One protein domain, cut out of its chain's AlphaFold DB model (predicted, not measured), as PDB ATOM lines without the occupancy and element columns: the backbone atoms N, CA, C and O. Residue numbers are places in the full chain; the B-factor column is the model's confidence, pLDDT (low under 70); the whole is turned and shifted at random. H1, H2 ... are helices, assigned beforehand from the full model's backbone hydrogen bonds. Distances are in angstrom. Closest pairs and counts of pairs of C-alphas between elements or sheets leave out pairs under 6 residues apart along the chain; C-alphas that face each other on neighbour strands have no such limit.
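What this domain is: This is residues 645 to 772 of the 788 residues of the protein "Type IV pilus biogenesis protein PilC" of Clostridium sp. CAG:1193 (UniProt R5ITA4). What shape is this? Six helices, H1 to H6 along the chain, form a ring-like body, and residues 754 to 772 of long H6 stick out as an arm. How large is it? The printed part has 128 residues, is all helix and loose, with radius of gyration of the C-alphas 18.5 A and spans of 66 by 24 by 23 A.

How they stand to each other: What touches the longest helix? H6, residues 731 to 772, touches H1, residues 645 to 666, with residues 731 to 750 alone, opposite ways at a shallow tilt of 21 degrees; the closest C-alphas, of Ala 662 and Gly 732, are 4.3 A apart. It forms a hairpin with H5, residues 716 to 728; the closest C-alphas, of Gly 725 and Leu 731, are 3.9 A apart. What lies beyond? H2, residues 671 to 681, forms hairpins with H1 and with H3, residues 685 to 699. H4, residues 704 to 708, touches H3 and H5. Are the O i to N i+4 pairs within hydrogen-bond range? Every one is in H1, H2, H3 and H5, 36 of 38 in H6, and 0 of 1 in H4, where 2 of 2 O i to N i+3 pairs are.

Where its parts are: Where does H1 begin? C-alpha 645 is at (154.815, 154.297, 114.193). Where does H6 end? C-alpha 772 is at (144.393, 153.538, 84.938), 59.6 A from C-alpha 731.

The domain as a whole: How far does it reach? The two farthest C-alphas, of Gly 701 and Val 772, are 66.8 A apart. Is anything cut or uncertain? The printed part has no cut, and no printed residue is under 70 in pLDDT.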
ATOM      1  N   PHE A 645     154.465 152.930 113.788       83.44
ATOM      2  CA  PHE A 645     154.815 154.297 114.193       83.44
ATOM      3  C   PHE A 645     154.922 154.474 115.709       83.44
ATOM      4  O   PHE A 645     155.715 155.290 116.179       83.44
ATOM      5  N   GLY A 646     154.180 153.682 116.481       88.69
ATOM      6  CA  GLY A 646     154.104 153.820 117.927       88.69
ATOM      7  C   GLY A 646     155.432 153.565 118.622       88.69
ATOM      8  O   GLY A 646     155.870 154.378 119.435       88.69
ATOM      9  N   LYS A 647     156.154 152.518 118.200       89.62
ATOM     10  CA  LYS A 647     157.502 152.211 118.705       89.62
ATOM     11  C   LYS A 647     158.480 153.364 118.487       89.62
ATOM     12  O   LYS A 647     159.284 153.649 119.365       89.62
ATOM     13  N   ILE A 648     158.399 154.064 117.353       89.25
ATOM     14  CA  ILE A 648     159.275 155.211 117.070       89.25
ATOM     15  C   ILE A 648     159.021 156.346 118.053       89.25
ATOM     16  O   ILE A 648     159.982 156.931 118.553       89.25
ATOM     17  N   ILE A 649     157.748 156.643 118.320       91.31
ATOM     18  CA  ILE A 649     157.353 157.710 119.242       91.31
ATOM     19  C   ILE A 649     157.775 157.341 120.664       91.31
ATOM     20  O   ILE A 649     158.449 158.137 121.308       91.31
ATOM     21  N   ILE A 650     157.462 156.123 121.118       93.38
ATOM     22  CA  ILE A 650     157.849 155.631 122.447       93.38
ATOM     23  C   ILE A 650     159.373 155.678 122.611       93.38
ATOM     24  O   ILE A 650     159.865 156.280 123.557       93.38
ATOM     25  N   TYR A 651     160.149 155.121 121.675       92.31
ATOM     26  CA  TYR A 651     161.612 155.129 121.785       92.31
ATOM     27  C   TYR A 651     162.190 156.545 121.755       92.31
ATOM     28  O   TYR A 651     163.148 156.815 122.474       92.31
ATOM     29  N   ASN A 652     161.605 157.461 120.977       89.94
ATOM     30  CA  ASN A 652     162.021 158.862 120.967       89.94
ATOM     31  C   ASN A 652     161.771 159.543 122.319       89.94
ATOM     32  O   ASN A 652     162.660 160.208 122.841       89.94
ATOM     33  N   GLU A 653     160.576 159.373 122.887       90.94
ATOM     34  CA  GLU A 653     160.211 159.987 124.165       90.94
ATOM     35  C   GLU A 653     160.996 159.384 125.337       90.94
ATOM     36  O   GLU A 653     161.494 160.140 126.166       90.94
ATOM     37  N   VAL A 654     161.208 158.059 125.374       93.50
ATOM     38  CA  VAL A 654     162.094 157.423 126.370       93.50
ATOM     39  C   VAL A 654     163.511 157.963 126.245       93.50
ATOM     40  O   VAL A 654     164.087 158.354 127.250       93.50
ATOM     41  N   THR A 655     164.058 158.036 125.027       91.38
ATOM     42  CA  THR A 655     165.413 158.561 124.796       91.38
ATOM     43  C   THR A 655     165.541 159.996 125.289       91.38
ATOM     44  O   THR A 655     166.491 160.321 125.990       91.38
ATOM     45  N   MET A 656     164.580 160.856 124.946       87.00
ATOM     46  CA  MET A 656     164.556 162.246 125.400       87.00
ATOM     47  C   MET A 656     164.468 162.337 126.924       87.00
ATOM     48  O   MET A 656     165.271 163.038 127.535       87.00
ATOM     49  N   PHE A 657     163.541 161.594 127.531       91.44
ATOM     50  CA  PHE A 657     163.362 161.548 128.978       91.44
ATOM     51  C   PHE A 657     164.645 161.100 129.687       91.44
ATOM     52  O   PHE A 657     165.170 161.836 130.518       91.44
ATOM     53  N   THR A 658     165.197 159.935 129.334       92.81
ATOM     54  CA  THR A 658     166.356 159.377 130.041       92.81
ATOM     55  C   THR A 658     167.638 160.135 129.744       92.81
ATOM     56  O   THR A 658     168.458 160.275 130.641       92.81
ATOM     57  N   LYS A 659     167.817 160.689 128.540       87.44
ATOM     58  CA  LYS A 659     168.992 161.510 128.213       87.44
ATOM     59  C   LYS A 659     169.005 162.808 129.008       87.44
ATOM     60  O   LYS A 659     170.025 163.165 129.588       87.44
ATOM     61  N   THR A 660     167.874 163.515 129.043       85.00
ATOM     62  CA  THR A 660     167.762 164.745 129.828       85.00
ATOM     63  C   THR A 660     167.880 164.445 131.318       85.00
ATOM     64  O   THR A 660     168.579 165.167 132.020       85.00
ATOM     65  N   PHE A 661     167.274 163.356 131.794       91.00
ATOM     66  CA  PHE A 661     167.378 162.963 133.194       91.00
ATOM     67  C   PHE A 661     168.812 162.584 133.585       91.00
ATOM     68  O   PHE A 661     169.302 163.056 134.603       91.00
ATOM     69  N   ALA A 662     169.513 161.810 132.751       90.56
ATOM     70  CA  ALA A 662     170.921 161.469 132.947       90.56
ATOM     71  C   ALA A 662     171.807 162.715 133.008       90.56
ATOM     72  O   ALA A 662     172.600 162.846 133.932       90.56
ATOM     73  N   SER A 663     171.645 163.640 132.056       82.88
ATOM     74  CA  SER A 663     172.419 164.886 132.021       82.88
ATOM     75  C   SER A 663     172.202 165.707 133.293       82.88
ATOM     76  O   SER A 663     173.170 166.086 133.938       82.88
ATOM     77  N   LEU A 664     170.952 165.896 133.723       83.88
ATOM     78  CA  LEU A 664     170.647 166.609 134.967       83.88
ATOM     79  C   LEU A 664     171.254 165.915 136.201       83.88
ATOM     80  O   LEU A 664     171.890 166.559 137.027       83.88
ATOM     81  N   LEU A 665     171.111 164.594 136.318       88.94
ATOM     82  CA  LEU A 665     171.643 163.852 137.464       88.94
ATOM     83  C   LEU A 665     173.174 163.839 137.510       88.94
ATOM     84  O   LEU A 665     173.748 163.942 138.589       88.94
ATOM     85  N   ASN A 666     173.837 163.718 136.359       85.00
ATOM     86  CA  ASN A 666     175.299 163.732 136.276       85.00
ATOM     87  C   ASN A 666     175.878 165.107 136.658       85.00
ATOM     88  O   ASN A 666     176.992 165.167 137.169       85.00
ATOM     89  N   HIS A 667     175.095 166.177 136.483       78.25
ATOM     90  CA  HIS A 667     175.403 167.544 136.926       78.25
ATOM     91  C   HIS A 667     174.948 167.849 138.359       78.25
ATOM     92  O   HIS A 667     174.853 169.010 138.752       78.25
ATOM     93  N   ASN A 668     174.668 166.812 139.155       80.75
ATOM     94  CA  ASN A 668     174.268 166.914 140.561       80.75
ATOM     95  C   ASN A 668     173.015 167.775 140.802       80.75
ATOM     96  O   ASN A 668     172.862 168.376 141.866       80.75
ATOM     97  N   VAL A 669     172.097 167.830 139.835       81.44
ATOM     98  CA  VAL A 669     170.797 168.482 140.031       81.44
ATOM     99  C   VAL A 669     169.914 167.606 140.923       81.44
ATOM    100  O   VAL A 669     169.834 166.387 140.733       81.44
ATOM    101  N   TYR A 670     169.232 168.214 141.898       86.25
ATOM    102  CA  TYR A 670     168.320 167.498 142.791       86.25
ATOM    103  C   TYR A 670     167.204 166.804 142.001       86.25
ATOM    104  O   TYR A 670     166.618 167.378 141.088       86.25
ATOM    105  N   ILE A 671     166.868 165.565 142.375       89.50
ATOM    106  CA  ILE A 671     165.902 164.718 141.649       89.50
ATOM    107  C   ILE A 671     164.531 165.401 141.492       89.50
ATOM    108  O   ILE A 671     163.892 165.274 140.446       89.50
ATOM    109  N   THR A 672     164.081 166.133 142.510       86.75
ATOM    110  CA  THR A 672     162.828 166.902 142.476       86.75
ATOM    111  C   THR A 672     162.852 167.965 141.377       86.75
ATOM    112  O   THR A 672     161.927 168.036 140.566       86.75
ATOM    113  N   ASP A 673     163.954 168.711 141.284       84.19
ATOM    114  CA  ASP A 673     164.158 169.752 140.276       84.19
ATOM    115  C   ASP A 673     164.310 169.128 138.884       84.19
ATOM    116  O   ASP A 673     163.761 169.632 137.902       84.19
ATOM    117  N   CYS A 674     164.977 167.969 138.799       88.06
ATOM    118  CA  CYS A 674     165.086 167.199 137.567       88.06
ATOM    119  C   CYS A 674     163.706 166.871 136.987       88.06
ATOM    120  O   CYS A 674     163.465 167.096 135.800       88.06
ATOM    121  N   MET A 675     162.786 166.368 137.817       90.19
ATOM    122  CA  MET A 675     161.432 166.014 137.380       90.19
ATOM    123  C   MET A 675     160.621 167.244 136.963       90.19
ATOM    124  O   MET A 675     159.915 167.203 135.949       90.19
ATOM    125  N   GLU A 676     160.759 168.369 137.670       85.19
ATOM    126  CA  GLU A 676     160.109 169.619 137.274       85.19
ATOM    127  C   GLU A 676     160.616 170.103 135.904       85.19
ATOM    128  O   GLU A 676     159.819 170.468 135.029       85.19
ATOM    129  N   VAL A 677     161.930 170.056 135.673       82.88
ATOM    130  CA  VAL A 677     162.545 170.422 134.390       82.88
ATOM    131  C   VAL A 677     162.080 169.483 133.275       82.88
ATOM    132  O   VAL A 677     161.654 169.963 132.221       82.88
ATOM    133  N   LEU A 678     162.067 168.168 133.511       87.31
ATOM    134  CA  LEU A 678     161.581 167.165 132.555       87.31
ATOM    135  C   LEU A 678     160.116 167.415 132.160       87.31
ATOM    136  O   LEU A 678     159.787 167.409 130.971       87.31
ATOM    137  N   SER A 679     159.250 167.749 133.125       86.56
ATOM    138  CA  SER A 679     157.825 168.040 132.879       86.56
ATOM    139  C   SER A 679     157.596 169.230 131.931       86.56
ATOM    140  O   SER A 679     156.588 169.293 131.218       86.56
ATOM    141  N   LYS A 680     158.539 170.185 131.910       81.00
ATOM    142  CA  LYS A 680     158.497 171.394 131.073       81.00
ATOM    143  C   LYS A 680     159.045 171.159 129.662       81.00
ATOM    144  O   LYS A 680     158.766 171.967 128.777       81.00
ATOM    145  N   ILE A 681     159.829 170.100 129.453       77.62
ATOM    146  CA  ILE A 681     160.506 169.799 128.180       77.62
ATOM    147  C   ILE A 681     159.684 168.839 127.325       77.62
ATOM    148  O   ILE A 681     159.603 169.007 126.105       77.62
ATOM    149  N   THR A 682     159.058 167.849 127.956       82.62
ATOM    150  CA  THR A 682     158.246 166.851 127.267       82.62
ATOM    151  C   THR A 682     157.002 167.483 126.634       82.62
ATOM    152  O   THR A 682     156.179 168.120 127.292       82.62
ATOM    153  N   ASN A 683     156.836 167.255 125.327       81.62
ATOM    154  CA  ASN A 683     155.654 167.658 124.556       81.62
ATOM    155  C   ASN A 683     154.614 166.530 124.430       81.62
ATOM    156  O   ASN A 683     153.577 166.705 123.784       81.62
ATOM    157  N   ASN A 684     154.880 165.357 124.983       90.25
ATOM    158  CA  ASN A 684     153.935 164.256 124.986       90.25
ATOM    159  C   ASN A 684     153.123 164.276 126.285       90.25
ATOM    160  O   ASN A 684     153.688 164.182 127.372       90.25
ATOM    161  N   GLU A 685     151.801 164.413 126.185       90.38
ATOM    162  CA  GLU A 685     150.939 164.514 127.367       90.38
ATOM    163  C   GLU A 685     150.945 163.214 128.192       90.38
ATOM    164  O   GLU A 685     150.841 163.287 129.413       90.38
ATOM    165  N   VAL A 686     151.164 162.044 127.570       91.81
ATOM    166  CA  VAL A 686     151.279 160.749 128.273       91.81
ATOM    167  C   VAL A 686     152.493 160.735 129.203       91.81
ATOM    168  O   VAL A 686     152.371 160.424 130.384       91.81
ATOM    169  N   TYR A 687     153.661 161.144 128.705       92.19
ATOM    170  CA  TYR A 687     154.871 161.239 129.529       92.19
ATOM    171  C   TYR A 687     154.790 162.371 130.547       92.19
ATOM    172  O   TYR A 687     155.327 162.255 131.641       92.19
ATOM    173  N   LYS A 688     154.089 163.460 130.218       91.88
ATOM    174  CA  LYS A 688     153.859 164.545 131.170       91.88
ATOM    175  C   LYS A 688     153.063 164.061 132.379       91.88
ATOM    176  O   LYS A 688     153.432 164.406 133.495       91.88
ATOM    177  N   MET A 689     152.028 163.243 132.167       90.81
ATOM    178  CA  MET A 689     151.275 162.605 133.254       90.81
ATOM    179  C   MET A 689     152.179 161.695 134.099       90.81
ATOM    180  O   MET A 689     152.260 161.908 135.301       90.81
ATOM    181  N   LEU A 690     152.976 160.819 133.472       92.56
ATOM    182  CA  LEU A 690     153.952 159.972 134.181       92.56
ATOM    183  C   LEU A 690     154.940 160.770 135.051       92.56
ATOM    184  O   LEU A 690     155.259 160.380 136.175       92.56
ATOM    185  N   ILE A 691     155.439 161.899 134.540       93.50
ATOM    186  CA  ILE A 691     156.356 162.768 135.285       93.50
ATOM    187  C   ILE A 691     155.628 163.444 136.454       93.50
ATOM    188  O   ILE A 691     156.183 163.516 137.545       93.50
ATOM    189  N   PHE A 692     154.388 163.903 136.266       92.00
ATOM    190  CA  PHE A 692     153.582 164.477 137.351       92.00
ATOM    191  C   PHE A 692     153.286 163.464 138.465       92.00
ATOM    192  O   PHE A 692     153.404 163.805 139.644       92.00
ATOM    193  N   ASP A 693     152.976 162.218 138.107       92.19
ATOM    194  CA  ASP A 693     152.794 161.133 139.076       92.19
ATOM    195  C   ASP A 693     154.093 160.883 139.851       92.19
ATOM    196  O   ASP A 693     154.094 160.759 141.072       92.19
ATOM    197  N   THR A 694     155.232 160.938 139.159       93.31
ATOM    198  CA  THR A 694     156.562 160.817 139.772       93.31
ATOM    199  C   THR A 694     156.883 161.959 140.735       93.31
ATOM    200  O   THR A 694     157.393 161.699 141.820       93.31
ATOM    201  N   ILE A 695     156.554 163.208 140.391       92.56
ATOM    202  CA  ILE A 695     156.705 164.361 141.301       92.56
ATOM    203  C   ILE A 695     155.851 164.155 142.557       92.56
ATOM    204  O   ILE A 695     156.315 164.395 143.670       92.56
ATOM    205  N   THR A 696     154.621 163.671 142.386       92.12
ATOM    206  CA  THR A 696     153.694 163.405 143.495       92.12
ATOM    207  C   THR A 696     154.203 162.280 144.400       92.12
ATOM    208  O   THR A 696     154.117 162.392 145.620       92.12
ATOM    209  N   ASN A 697     154.769 161.221 143.822       91.56
ATOM    210  CA  ASN A 697     155.363 160.103 144.559       91.56
ATOM    211  C   ASN A 697     156.627 160.535 145.315       91.56
ATOM    212  O   ASN A 697     156.767 160.230 146.496       91.56
ATOM    213  N   LEU A 698     157.489 161.344 144.690       92.06
ATOM    214  CA  LEU A 698     158.657 161.935 145.350       92.06
ATOM    215  C   LEU A 698     158.265 162.829 146.530       92.06
ATOM    216  O   LEU A 698     158.890 162.748 147.584       92.06
ATOM    217  N   ALA A 699     157.205 163.633 146.393       90.56
ATOM    218  CA  ALA A 699     156.695 164.467 147.484       90.56
ATOM    219  C   ALA A 699     156.190 163.644 148.686       90.56
ATOM    220  O   ALA A 699     156.198 164.133 149.812       90.56
ATOM    221  N   LYS A 700     155.779 162.391 148.456       93.00
ATOM    222  CA  LYS A 700     155.378 161.428 149.494       93.00
ATOM    223  C   LYS A 700     156.544 160.587 150.036       93.00
ATOM    224  O   LYS A 700     156.339 159.820 150.971       93.00
ATOM    225  N   GLY A 701     157.743 160.701 149.459       90.81
ATOM    226  CA  GLY A 701     158.893 159.853 149.792       90.81
ATOM    227  C   GLY A 701     158.835 158.443 149.190       90.81
ATOM    228  O   GLY A 701     159.534 157.547 149.657       90.81
ATOM    229  N   GLU A 702     158.001 158.224 148.173       91.69
ATOM    230  CA  GLU A 702     157.918 156.956 147.448       91.69
ATOM    231  C   GLU A 702     158.979 156.849 146.339       91.69
ATOM    232  O   GLU A 702     159.537 157.844 145.871       91.69
ATOM    233  N   ALA A 703     159.227 155.617 145.885       91.56
ATOM    234  CA  ALA A 703     160.193 155.323 144.834       91.56
ATOM    235  C   ALA A 703     159.771 155.878 143.457       91.56
ATOM    236  O   ALA A 703     158.617 155.750 143.041       91.56
ATOM    237  N   ILE A 704     160.735 156.404 142.698       91.25
ATOM    238  CA  ILE A 704     160.561 156.948 141.336       91.25
ATOM    239  C   ILE A 704     160.061 155.864 140.387       91.25
ATOM    240  O   ILE A 704     159.196 156.099 139.540       91.25
ATOM    241  N   SER A 705     160.621 154.661 140.522       93.19
ATOM    242  CA  SER A 705     160.312 153.520 139.663       93.19
ATOM    243  C   SER A 705     158.825 153.141 139.679       93.19
ATOM    244  O   SER A 705     158.322 152.651 138.667       93.19
ATOM    245  N   ASN A 706     158.089 153.426 140.762       92.06
ATOM    246  CA  ASN A 706     156.675 153.062 140.899       92.06
ATOM    247  C   ASN A 706     155.791 153.656 139.796       92.06
ATOM    248  O   ASN A 706     154.943 152.943 139.262       92.06
ATOM    249  N   SER A 707     156.029 154.907 139.392       92.31
ATOM    250  CA  SER A 707     155.234 155.583 138.351       92.31
ATOM    251  C   SER A 707     155.377 154.940 136.969       92.31
ATOM    252  O   SER A 707     154.500 155.072 136.123       92.31
ATOM    253  N   PHE A 708     156.490 154.244 136.722       93.00
ATOM    254  CA  PHE A 708     156.818 153.654 135.420       93.00
ATOM    255  C   PHE A 708     156.517 152.151 135.348       93.00
ATOM    256  O   PHE A 708     156.614 151.548 134.276       93.00
ATOM    257  N   LYS A 709     156.161 151.527 136.476       92.69
ATOM    258  CA  LYS A 709     155.941 150.083 136.578       92.69
ATOM    259  C   LYS A 709     154.760 149.644 135.710       92.69
ATOM    260  O   LYS A 709     153.648 150.127 135.879       92.69
ATOM    261  N   ASN A 710     154.993 148.684 134.810       90.56
ATOM    262  CA  ASN A 710     153.983 148.103 133.910       90.56
ATOM    263  C   ASN A 710     153.211 149.120 133.042       90.56
ATOM    264  O   ASN A 710     152.133 148.806 132.536       90.56
ATOM    265  N   HIS A 711     153.742 150.327 132.838       92.56
ATOM    266  CA  HIS A 711     153.074 151.319 132.008       92.56
ATOM    267  C   HIS A 711     153.319 151.032 130.519       92.56
ATOM    268  O   HIS A 711     154.460 150.944 130.076       92.56
ATOM    269  N   TRP A 712     152.261 150.936 129.709       91.19
ATOM    270  CA  TRP A 712     152.342 150.545 128.289       91.19
ATOM    271  C   TRP A 712     153.256 151.450 127.437       91.19
ATOM    272  O   TRP A 712     153.893 150.987 126.492       91.19
ATOM    273  N   ALA A 713     153.338 152.740 127.780       90.69
ATOM    274  CA  ALA A 713     154.190 153.714 127.096       90.69
ATOM    275  C   ALA A 713     155.656 153.685 127.565       90.69
ATOM    276  O   ALA A 713     156.474 154.432 127.037       90.69
ATOM    277  N   PHE A 714     156.003 152.865 128.560       92.81
ATOM    278  CA  PHE A 714     157.353 152.796 129.108       92.81
ATOM    279  C   PHE A 714     157.898 151.364 129.006       92.81
ATOM    280  O   PHE A 714     157.391 150.454 129.656       92.81
ATOM    281  N   PRO A 715     158.925 151.119 128.177       93.88
ATOM    282  CA  PRO A 715     159.476 149.783 128.006       93.88
ATOM    283  C   PRO A 715     160.052 149.192 129.300       93.88
ATOM    284  O   PRO A 715     160.738 149.879 130.060       93.88
ATOM    285  N   THR A 716     159.891 147.880 129.489       93.75
ATOM    286  CA  THR A 716     160.341 147.159 130.693       93.75
ATOM    287  C   THR A 716     161.831 147.342 130.981       93.75
ATOM    288  O   THR A 716     162.206 147.592 132.119       93.75
ATOM    289  N   ILE A 717     162.693 147.308 129.955       93.38
ATOM    290  CA  ILE A 717     164.146 147.494 130.136       93.38
ATOM    291  C   ILE A 717     164.455 148.882 130.719       93.38
ATOM    292  O   ILE A 717     165.360 149.013 131.536       93.38
ATOM    293  N   ALA A 718     163.713 149.922 130.322       95.25
ATOM    294  CA  ALA A 718     163.915 151.259 130.877       95.25
ATOM    295  C   ALA A 718     163.474 151.313 132.350       95.25
ATOM    296  O   ALA A 718     164.201 151.856 133.178       95.25
ATOM    297  N   TYR A 719     162.328 150.707 132.681       95.50
ATOM    298  CA  TYR A 719     161.829 150.607 134.057       95.50
ATOM    299  C   TYR A 719     162.831 149.902 134.986       95.50
ATOM    300  O   TYR A 719     163.179 150.444 136.033       95.50
ATOM    301  N   GLU A 720     163.360 148.744 134.580       95.06
ATOM    302  CA  GLU A 720     164.315 147.973 135.391       95.06
ATOM    303  C   GLU A 720     165.614 148.743 135.660       95.06
ATOM    304  O   GLU A 720     166.219 148.627 136.727       95.06
ATOM    305  N   MET A 721     166.035 149.579 134.712       95.44
ATOM    306  CA  MET A 721     167.221 150.421 134.863       95.44
ATOM    307  C   MET A 721     166.966 151.616 135.788       95.44
ATOM    308  O   MET A 721     167.878 152.002 136.518       95.44
ATOM    309  N   ILE A 722     165.742 152.165 135.821       95.31
ATOM    310  CA  ILE A 722     165.340 153.142 136.849       95.31
ATOM    311  C   ILE A 722     165.376 152.473 138.220       95.31
ATOM    312  O   ILE A 722     166.053 152.970 139.112       95.31
ATOM    313  N   LEU A 723     164.721 151.319 138.371       95.69
ATOM    314  CA  LEU A 723     164.667 150.577 139.632       95.69
ATOM    315  C   LEU A 723     166.069 150.209 140.143       95.69
ATOM    316  O   LEU A 723     166.377 150.372 141.322       95.69
ATOM    317  N   THR A 724     166.935 149.726 139.253       95.12
ATOM    318  CA  THR A 724     168.315 149.364 139.597       95.12
ATOM    319  C   THR A 724     169.139 150.605 139.931       95.12
ATOM    320  O   THR A 724     169.857 150.605 140.930       95.12
ATOM    321  N   GLY A 725     169.023 151.679 139.144       94.81
ATOM    322  CA  GLY A 725     169.732 152.938 139.385       94.81
ATOM    323  C   GLY A 725     169.318 153.602 140.698       94.81
ATOM    324  O   GLY A 725     170.171 154.106 141.418       94.81
ATOM    325  N   GLU A 726     168.036 153.526 141.043       93.75
ATOM    326  CA  GLU A 726     167.480 153.986 142.315       93.75
ATOM    327  C   GLU A 726     168.035 153.176 143.496       93.75
ATOM    328  O   GLU A 726     168.572 153.752 144.437       93.75
ATOM    329  N   LYS A 727     168.022 151.837 143.415       94.62
ATOM    330  CA  LYS A 727     168.555 150.959 144.477       94.62
ATOM    331  C   LYS A 727     170.066 151.068 144.683       94.62
ATOM    332  O   LYS A 727     170.548 150.864 145.790       94.62
ATOM    333  N   THR A 728     170.812 151.323 143.611       94.81
ATOM    334  CA  THR A 728     172.285 151.406 143.630       94.81
ATOM    335  C   THR A 728     172.808 152.833 143.794       94.81
ATOM    336  O   THR A 728     174.017 153.024 143.887       94.81
ATOM    337  N   GLY A 729     171.926 153.838 143.785       92.25
ATOM    338  CA  GLY A 729     172.300 155.254 143.784       92.25
ATOM    339  C   GLY A 729     172.978 155.733 142.491       92.25
ATOM    340  O   GLY A 729     173.499 156.841 142.448       92.25
ATOM    341  N   GLN A 730     172.981 154.930 141.422       93.50
ATOM    342  CA  GLN A 730     173.644 155.227 140.144       93.50
ATOM    343  C   GLN A 730     172.649 155.587 139.033       93.50
ATOM    344  O   GLN A 730     172.803 155.181 137.877       93.50
ATOM    345  N   LEU A 731     171.608 156.349 139.372       93.00
ATOM    346  CA  LEU A 731     170.516 156.656 138.452       93.00
ATOM    347  C   LEU A 731     171.000 157.396 137.192       93.00
ATOM    348  O   LEU A 731     170.616 157.009 136.092       93.00
ATOM    349  N   GLY A 732     171.917 158.363 137.321       92.38
ATOM    350  CA  GLY A 732     172.477 159.099 136.175       92.38
ATOM    351  C   GLY A 732     173.158 158.191 135.142       92.38
ATOM    352  O   GLY A 732     172.799 158.206 133.963       92.38
ATOM    353  N   SER A 733     174.058 157.306 135.589       93.12
ATOM    354  CA  SER A 733     174.757 156.357 134.705       93.12
ATOM    355  C   SER A 733     173.812 155.328 134.073       93.12
ATOM    356  O   SER A 733     173.960 154.983 132.898       93.12
ATOM    357  N   MET A 734     172.818 154.839 134.823       95.25
ATOM    358  CA  MET A 734     171.831 153.904 134.278       95.25
ATOM    359  C   MET A 734     170.941 154.577 133.230       95.25
ATOM    360  O   MET A 734     170.694 153.984 132.180       95.25
ATOM    361  N   MET A 735     170.514 155.821 133.460       95.12
ATOM    362  CA  MET A 735     169.711 156.580 132.499       95.12
ATOM    363  C   MET A 735     170.482 156.912 131.220       95.12
ATOM    364  O   MET A 735     169.893 156.858 130.140       95.12
ATOM    365  N   ASP A 736     171.792 157.150 131.303       93.00
ATOM    366  CA  ASP A 736     172.638 157.351 130.121       93.00
ATOM    367  C   ASP A 736     172.723 156.082 129.253       93.00
ATOM    368  O   ASP A 736     172.519 156.115 128.037       93.00
ATOM    369  N   LYS A 737     172.904 154.908 129.876       94.19
ATOM    370  CA  LYS A 737     172.867 153.618 129.161       94.19
ATOM    371  C   LYS A 737     171.517 153.374 128.488       94.19
ATOM    372  O   LYS A 737     171.477 152.914 127.346       94.19
ATOM    373  N   VAL A 738     170.420 153.691 129.177       95.88
ATOM    374  CA  VAL A 738     169.062 153.573 128.626       95.88
ATOM    375  C   VAL A 738     168.864 154.541 127.460       95.88
ATOM    376  O   VAL A 738     168.339 154.134 126.425       95.88
ATOM    377  N   ALA A 739     169.330 155.785 127.588       92.50
ATOM    378  CA  ALA A 739     169.260 156.786 126.529       92.50
ATOM    379  C   ALA A 739     169.971 156.308 125.260       92.50
ATOM    380  O   ALA A 739     169.375 156.311 124.186       92.50
ATOM    381  N   ASN A 740     171.211 155.832 125.388       92.12
ATOM    382  CA  ASN A 740     171.988 155.334 124.255       92.12
ATOM    383  C   ASN A 740     171.334 154.101 123.610       92.12
ATOM    384  O   ASN A 740     171.190 154.038 122.389       92.12
ATOM    385  N   TYR A 741     170.844 153.161 124.424       95.06
ATOM    386  CA  TYR A 741     170.138 151.981 123.926       95.06
ATOM    387  C   TYR A 741     168.869 152.342 123.137       95.06
ATOM    388  O   TYR A 741     168.685 151.872 122.013       95.06
ATOM    389  N   TYR A 742     167.989 153.190 123.683       94.50
ATOM    390  CA  TYR A 742     166.753 153.570 122.988       94.50
ATOM    391  C   TYR A 742     166.983 154.536 121.830       94.50
ATOM    392  O   TYR A 742     166.206 154.501 120.876       94.50
ATOM    393  N   GLN A 743     168.069 155.310 121.841       90.56
ATOM    394  CA  GLN A 743     168.480 156.107 120.690       90.56
ATOM    395  C   GLN A 743     168.809 155.203 119.496       90.56
ATOM    396  O   GLN A 743     168.365 155.474 118.375       90.56
ATOM    397  N   ASP A 744     169.525 154.104 119.732       91.62
ATOM    398  CA  ASP A 744     169.819 153.106 118.704       91.62
ATOM    399  C   ASP A 744     168.556 152.368 118.254       91.62
ATOM    400  O   ASP A 744     168.339 152.190 117.052       91.62
ATOM    401  N   GLN A 745     167.664 152.002 119.182       92.75
ATOM    402  CA  GLN A 745     166.382 151.389 118.820       92.75
ATOM    403  C   GLN A 745     165.493 152.332 118.007       92.75
ATOM    404  O   GLN A 745     164.868 151.904 117.034       92.75
ATOM    405  N   HIS A 746     165.467 153.620 118.349       89.19
ATOM    406  CA  HIS A 746     164.773 154.647 117.585       89.19
ATOM    407  C   HIS A 746     165.347 154.749 116.164       89.19
ATOM    408  O   HIS A 746     164.596 154.672 115.190       89.19
ATOM    409  N   ASN A 747     166.674 154.830 116.029       86.88
ATOM    410  CA  ASN A 747     167.349 154.888 114.730       86.88
ATOM    411  C   ASN A 747     167.057 153.646 113.874       86.88
ATOM    412  O   ASN A 747     166.756 153.758 112.681       86.88
ATOM    413  N   ASN A 748     167.088 152.460 114.484       89.44
ATOM    414  CA  ASN A 748     166.768 151.200 113.820       89.44
ATOM    415  C   ASN A 748     165.305 151.142 113.374       89.44
ATOM    416  O   ASN A 748     165.037 150.758 112.236       89.44
ATOM    417  N   ALA A 749     164.366 151.567 114.221       88.00
ATOM    418  CA  ALA A 749     162.947 151.616 113.880       88.00
ATOM    419  C   ALA A 749     162.676 152.591 112.720       88.00
ATOM    420  O   ALA A 749     161.977 152.244 111.768       88.00
ATOM    421  N   VAL A 750     163.308 153.772 112.732       85.44
ATOM    422  CA  VAL A 750     163.239 154.737 111.622       85.44
ATOM    423  C   VAL A 750     163.783 154.127 110.325       85.44
ATOM    424  O   VAL A 750     163.172 154.285 109.269       85.44
ATOM    425  N   ASN A 751     164.903 153.403 110.376       84.81
ATOM    426  CA  ASN A 751     165.479 152.750 109.195       84.81
ATOM    427  C   ASN A 751     164.622 151.586 108.674       84.81
ATOM    428  O   ASN A 751     164.506 151.420 107.461       84.81
ATOM    429  N   GLN A 752     163.978 150.821 109.557       86.44
ATOM    430  CA  GLN A 752     163.040 149.766 109.161       86.44
ATOM    431  C   GLN A 752     161.838 150.346 108.419       86.44
ATOM    432  O   GLN A 752     161.493 149.846 107.352       86.44
ATOM    433  N   ILE A 753     161.251 151.443 108.913       84.50
ATOM    434  CA  ILE A 753     160.158 152.117 108.203       84.50
ATOM    435  C   ILE A 753     160.589 152.534 106.796       84.50
ATOM    436  O   ILE A 753     159.838 152.313 105.851       84.50
ATOM    437  N   LYS A 754     161.798 153.084 106.622       82.38
ATOM    438  CA  LYS A 754     162.299 153.439 105.283       82.38
ATOM    439  C   LYS A 754     162.340 152.229 104.351       82.38
ATOM    440  O   LYS A 754     161.883 152.332 103.219       82.38
ATOM    441  N   ALA A 755     162.851 151.099 104.842       85.12
ATOM    442  CA  ALA A 755     162.966 149.870 104.062       85.12
ATOM    443  C   ALA A 755     161.599 149.276 103.673       85.12
ATOM    444  O   ALA A 755     161.491 148.669 102.615       85.12
ATOM    445  N   PHE A 756     160.561 149.464 104.495       85.31
ATOM    446  CA  PHE A 756     159.198 149.009 104.188       85.31
ATOM    447  C   PHE A 756     158.399 149.987 103.321       85.31
ATOM    448  O   PHE A 756     157.586 149.552 102.507       85.31
ATOM    449  N   ILE A 757     158.619 151.297 103.470       86.44
ATOM    450  CA  ILE A 757     157.899 152.318 102.698       86.44
ATOM    451  C   ILE A 757     158.147 152.152 101.195       86.44
ATOM    452  O   ILE A 757     157.212 152.303 100.416       86.44
ATOM    453  N   GLU A 758     159.370 151.832 100.768       84.56
ATOM    454  CA  GLU A 758     159.711 151.741  99.342       84.56
ATOM    455  C   GLU A 758     158.951 150.616  98.601       84.56
ATOM    456  O   GLU A 758     158.261 150.932  97.628       84.56
ATOM    457  N   PRO A 759     158.955 149.346  99.057       90.12
ATOM    458  CA  PRO A 759     158.143 148.293  98.442       90.12
ATOM    459  C   PRO A 759     156.645 148.606  98.449       90.12
ATOM    460  O   PRO A 759     155.970 148.405  97.442       90.12
ATOM    461  N   VAL A 760     156.124 149.135  99.564       90.69
ATOM    462  CA  VAL A 760     154.702 149.493  99.682       90.69
ATOM    463  C   VAL A 760     154.332 150.576  98.668       90.69
ATOM    464  O   VAL A 760     153.307 150.458  97.999       90.69
ATOM    465  N   LEU A 761     155.180 151.595  98.494       89.00
ATOM    466  CA  LEU A 761     154.978 152.627  97.479       89.00
ATOM    467  C   LEU A 761     154.963 152.040  96.067       89.00
ATOM    468  O   LEU A 761     154.082 152.390  95.289       89.00
ATOM    469  N   ILE A 762     155.888 151.137  95.734       90.44
ATOM    470  CA  ILE A 762     155.935 150.514  94.402       90.44
ATOM    471  C   ILE A 762     154.659 149.709  94.128       90.44
ATOM    472  O   ILE A 762     154.076 149.853  93.056       90.44
ATOM    473  N   VAL A 763     154.185 148.918  95.096       94.38
ATOM    474  CA  VAL A 763     152.949 148.130  94.956       94.38
ATOM    475  C   VAL A 763     151.729 149.034  94.780       94.38
ATOM    476  O   VAL A 763     150.930 148.810  93.874       94.38
ATOM    477  N   ILE A 764     151.597 150.084  95.599       91.12
ATOM    478  CA  ILE A 764     150.483 151.039  95.494       91.12
ATOM    479  C   ILE A 764     150.505 151.748  94.136       91.12
ATOM    480  O   ILE A 764     149.470 151.859  93.484       91.12
ATOM    481  N   LEU A 765     151.674 152.200  93.678       90.25
ATOM    482  CA  LEU A 765     151.802 152.867  92.384       90.25
ATOM    483  C   LEU A 765     151.512 151.928  91.218       90.25
ATOM    484  O   LEU A 765     150.797 152.319  90.300       90.25
ATOM    485  N   ALA A 766     152.010 150.693  91.263       91.94
ATOM    486  CA  ALA A 766     151.705 149.686  90.256       91.94
ATOM    487  C   ALA A 766     150.199 149.387  90.199       91.94
ATOM    488  O   ALA A 766     149.646 149.295  89.108       91.94
ATOM    489  N   ALA A 767     149.522 149.309  91.352       92.88
ATOM    490  CA  ALA A 767     148.075 149.123  91.412       92.88
ATOM    491  C   ALA A 767     147.317 150.319  90.812       92.88
ATOM    492  O   ALA A 767     146.453 150.127  89.960       92.88
ATOM    493  N   ILE A 768     147.669 151.552  91.196       89.88
ATOM    494  CA  ILE A 768     147.031 152.771  90.675       89.88
ATOM    495  C   ILE A 768     147.231 152.882  89.160       89.88
ATOM    496  O   ILE A 768     146.265 153.055  88.420       89.88
ATOM    497  N   VAL A 769     148.471 152.758  88.685       88.94
ATOM    498  CA  VAL A 769     148.790 152.839  87.253       88.94
ATOM    499  C   VAL A 769     148.140 151.686  86.490       88.94
ATOM    500  O   VAL A 769     147.614 151.908  85.405       88.94
ATOM    501  N   GLY A 770     148.108 150.480  87.058       90.44
ATOM    502  CA  GLY A 770     147.435 149.323  86.472       90.44
ATOM    503  C   GLY A 770     145.936 149.548  86.275       90.44
ATOM    504  O   GLY A 770     145.424 149.292  85.190       90.44
ATOM    505  N   VAL A 771     145.244 150.098  87.279       88.00
ATOM    506  CA  VAL A 771     143.819 150.461  87.176       88.00
ATOM    507  C   VAL A 771     143.594 151.505  86.079       88.00
ATOM    508  O   VAL A 771     142.672 151.366  85.275       88.00
ATOM    509  N   VAL A 772     144.465 152.513  85.991       86.25
ATOM    510  CA  VAL A 772     144.393 153.538  84.938       86.25
ATOM    511  C   VAL A 772     144.639 152.937  83.552       86.25
ATOM    512  O   VAL A 772     143.887 153.223  82.625       86.25
TER     513      VAL A 772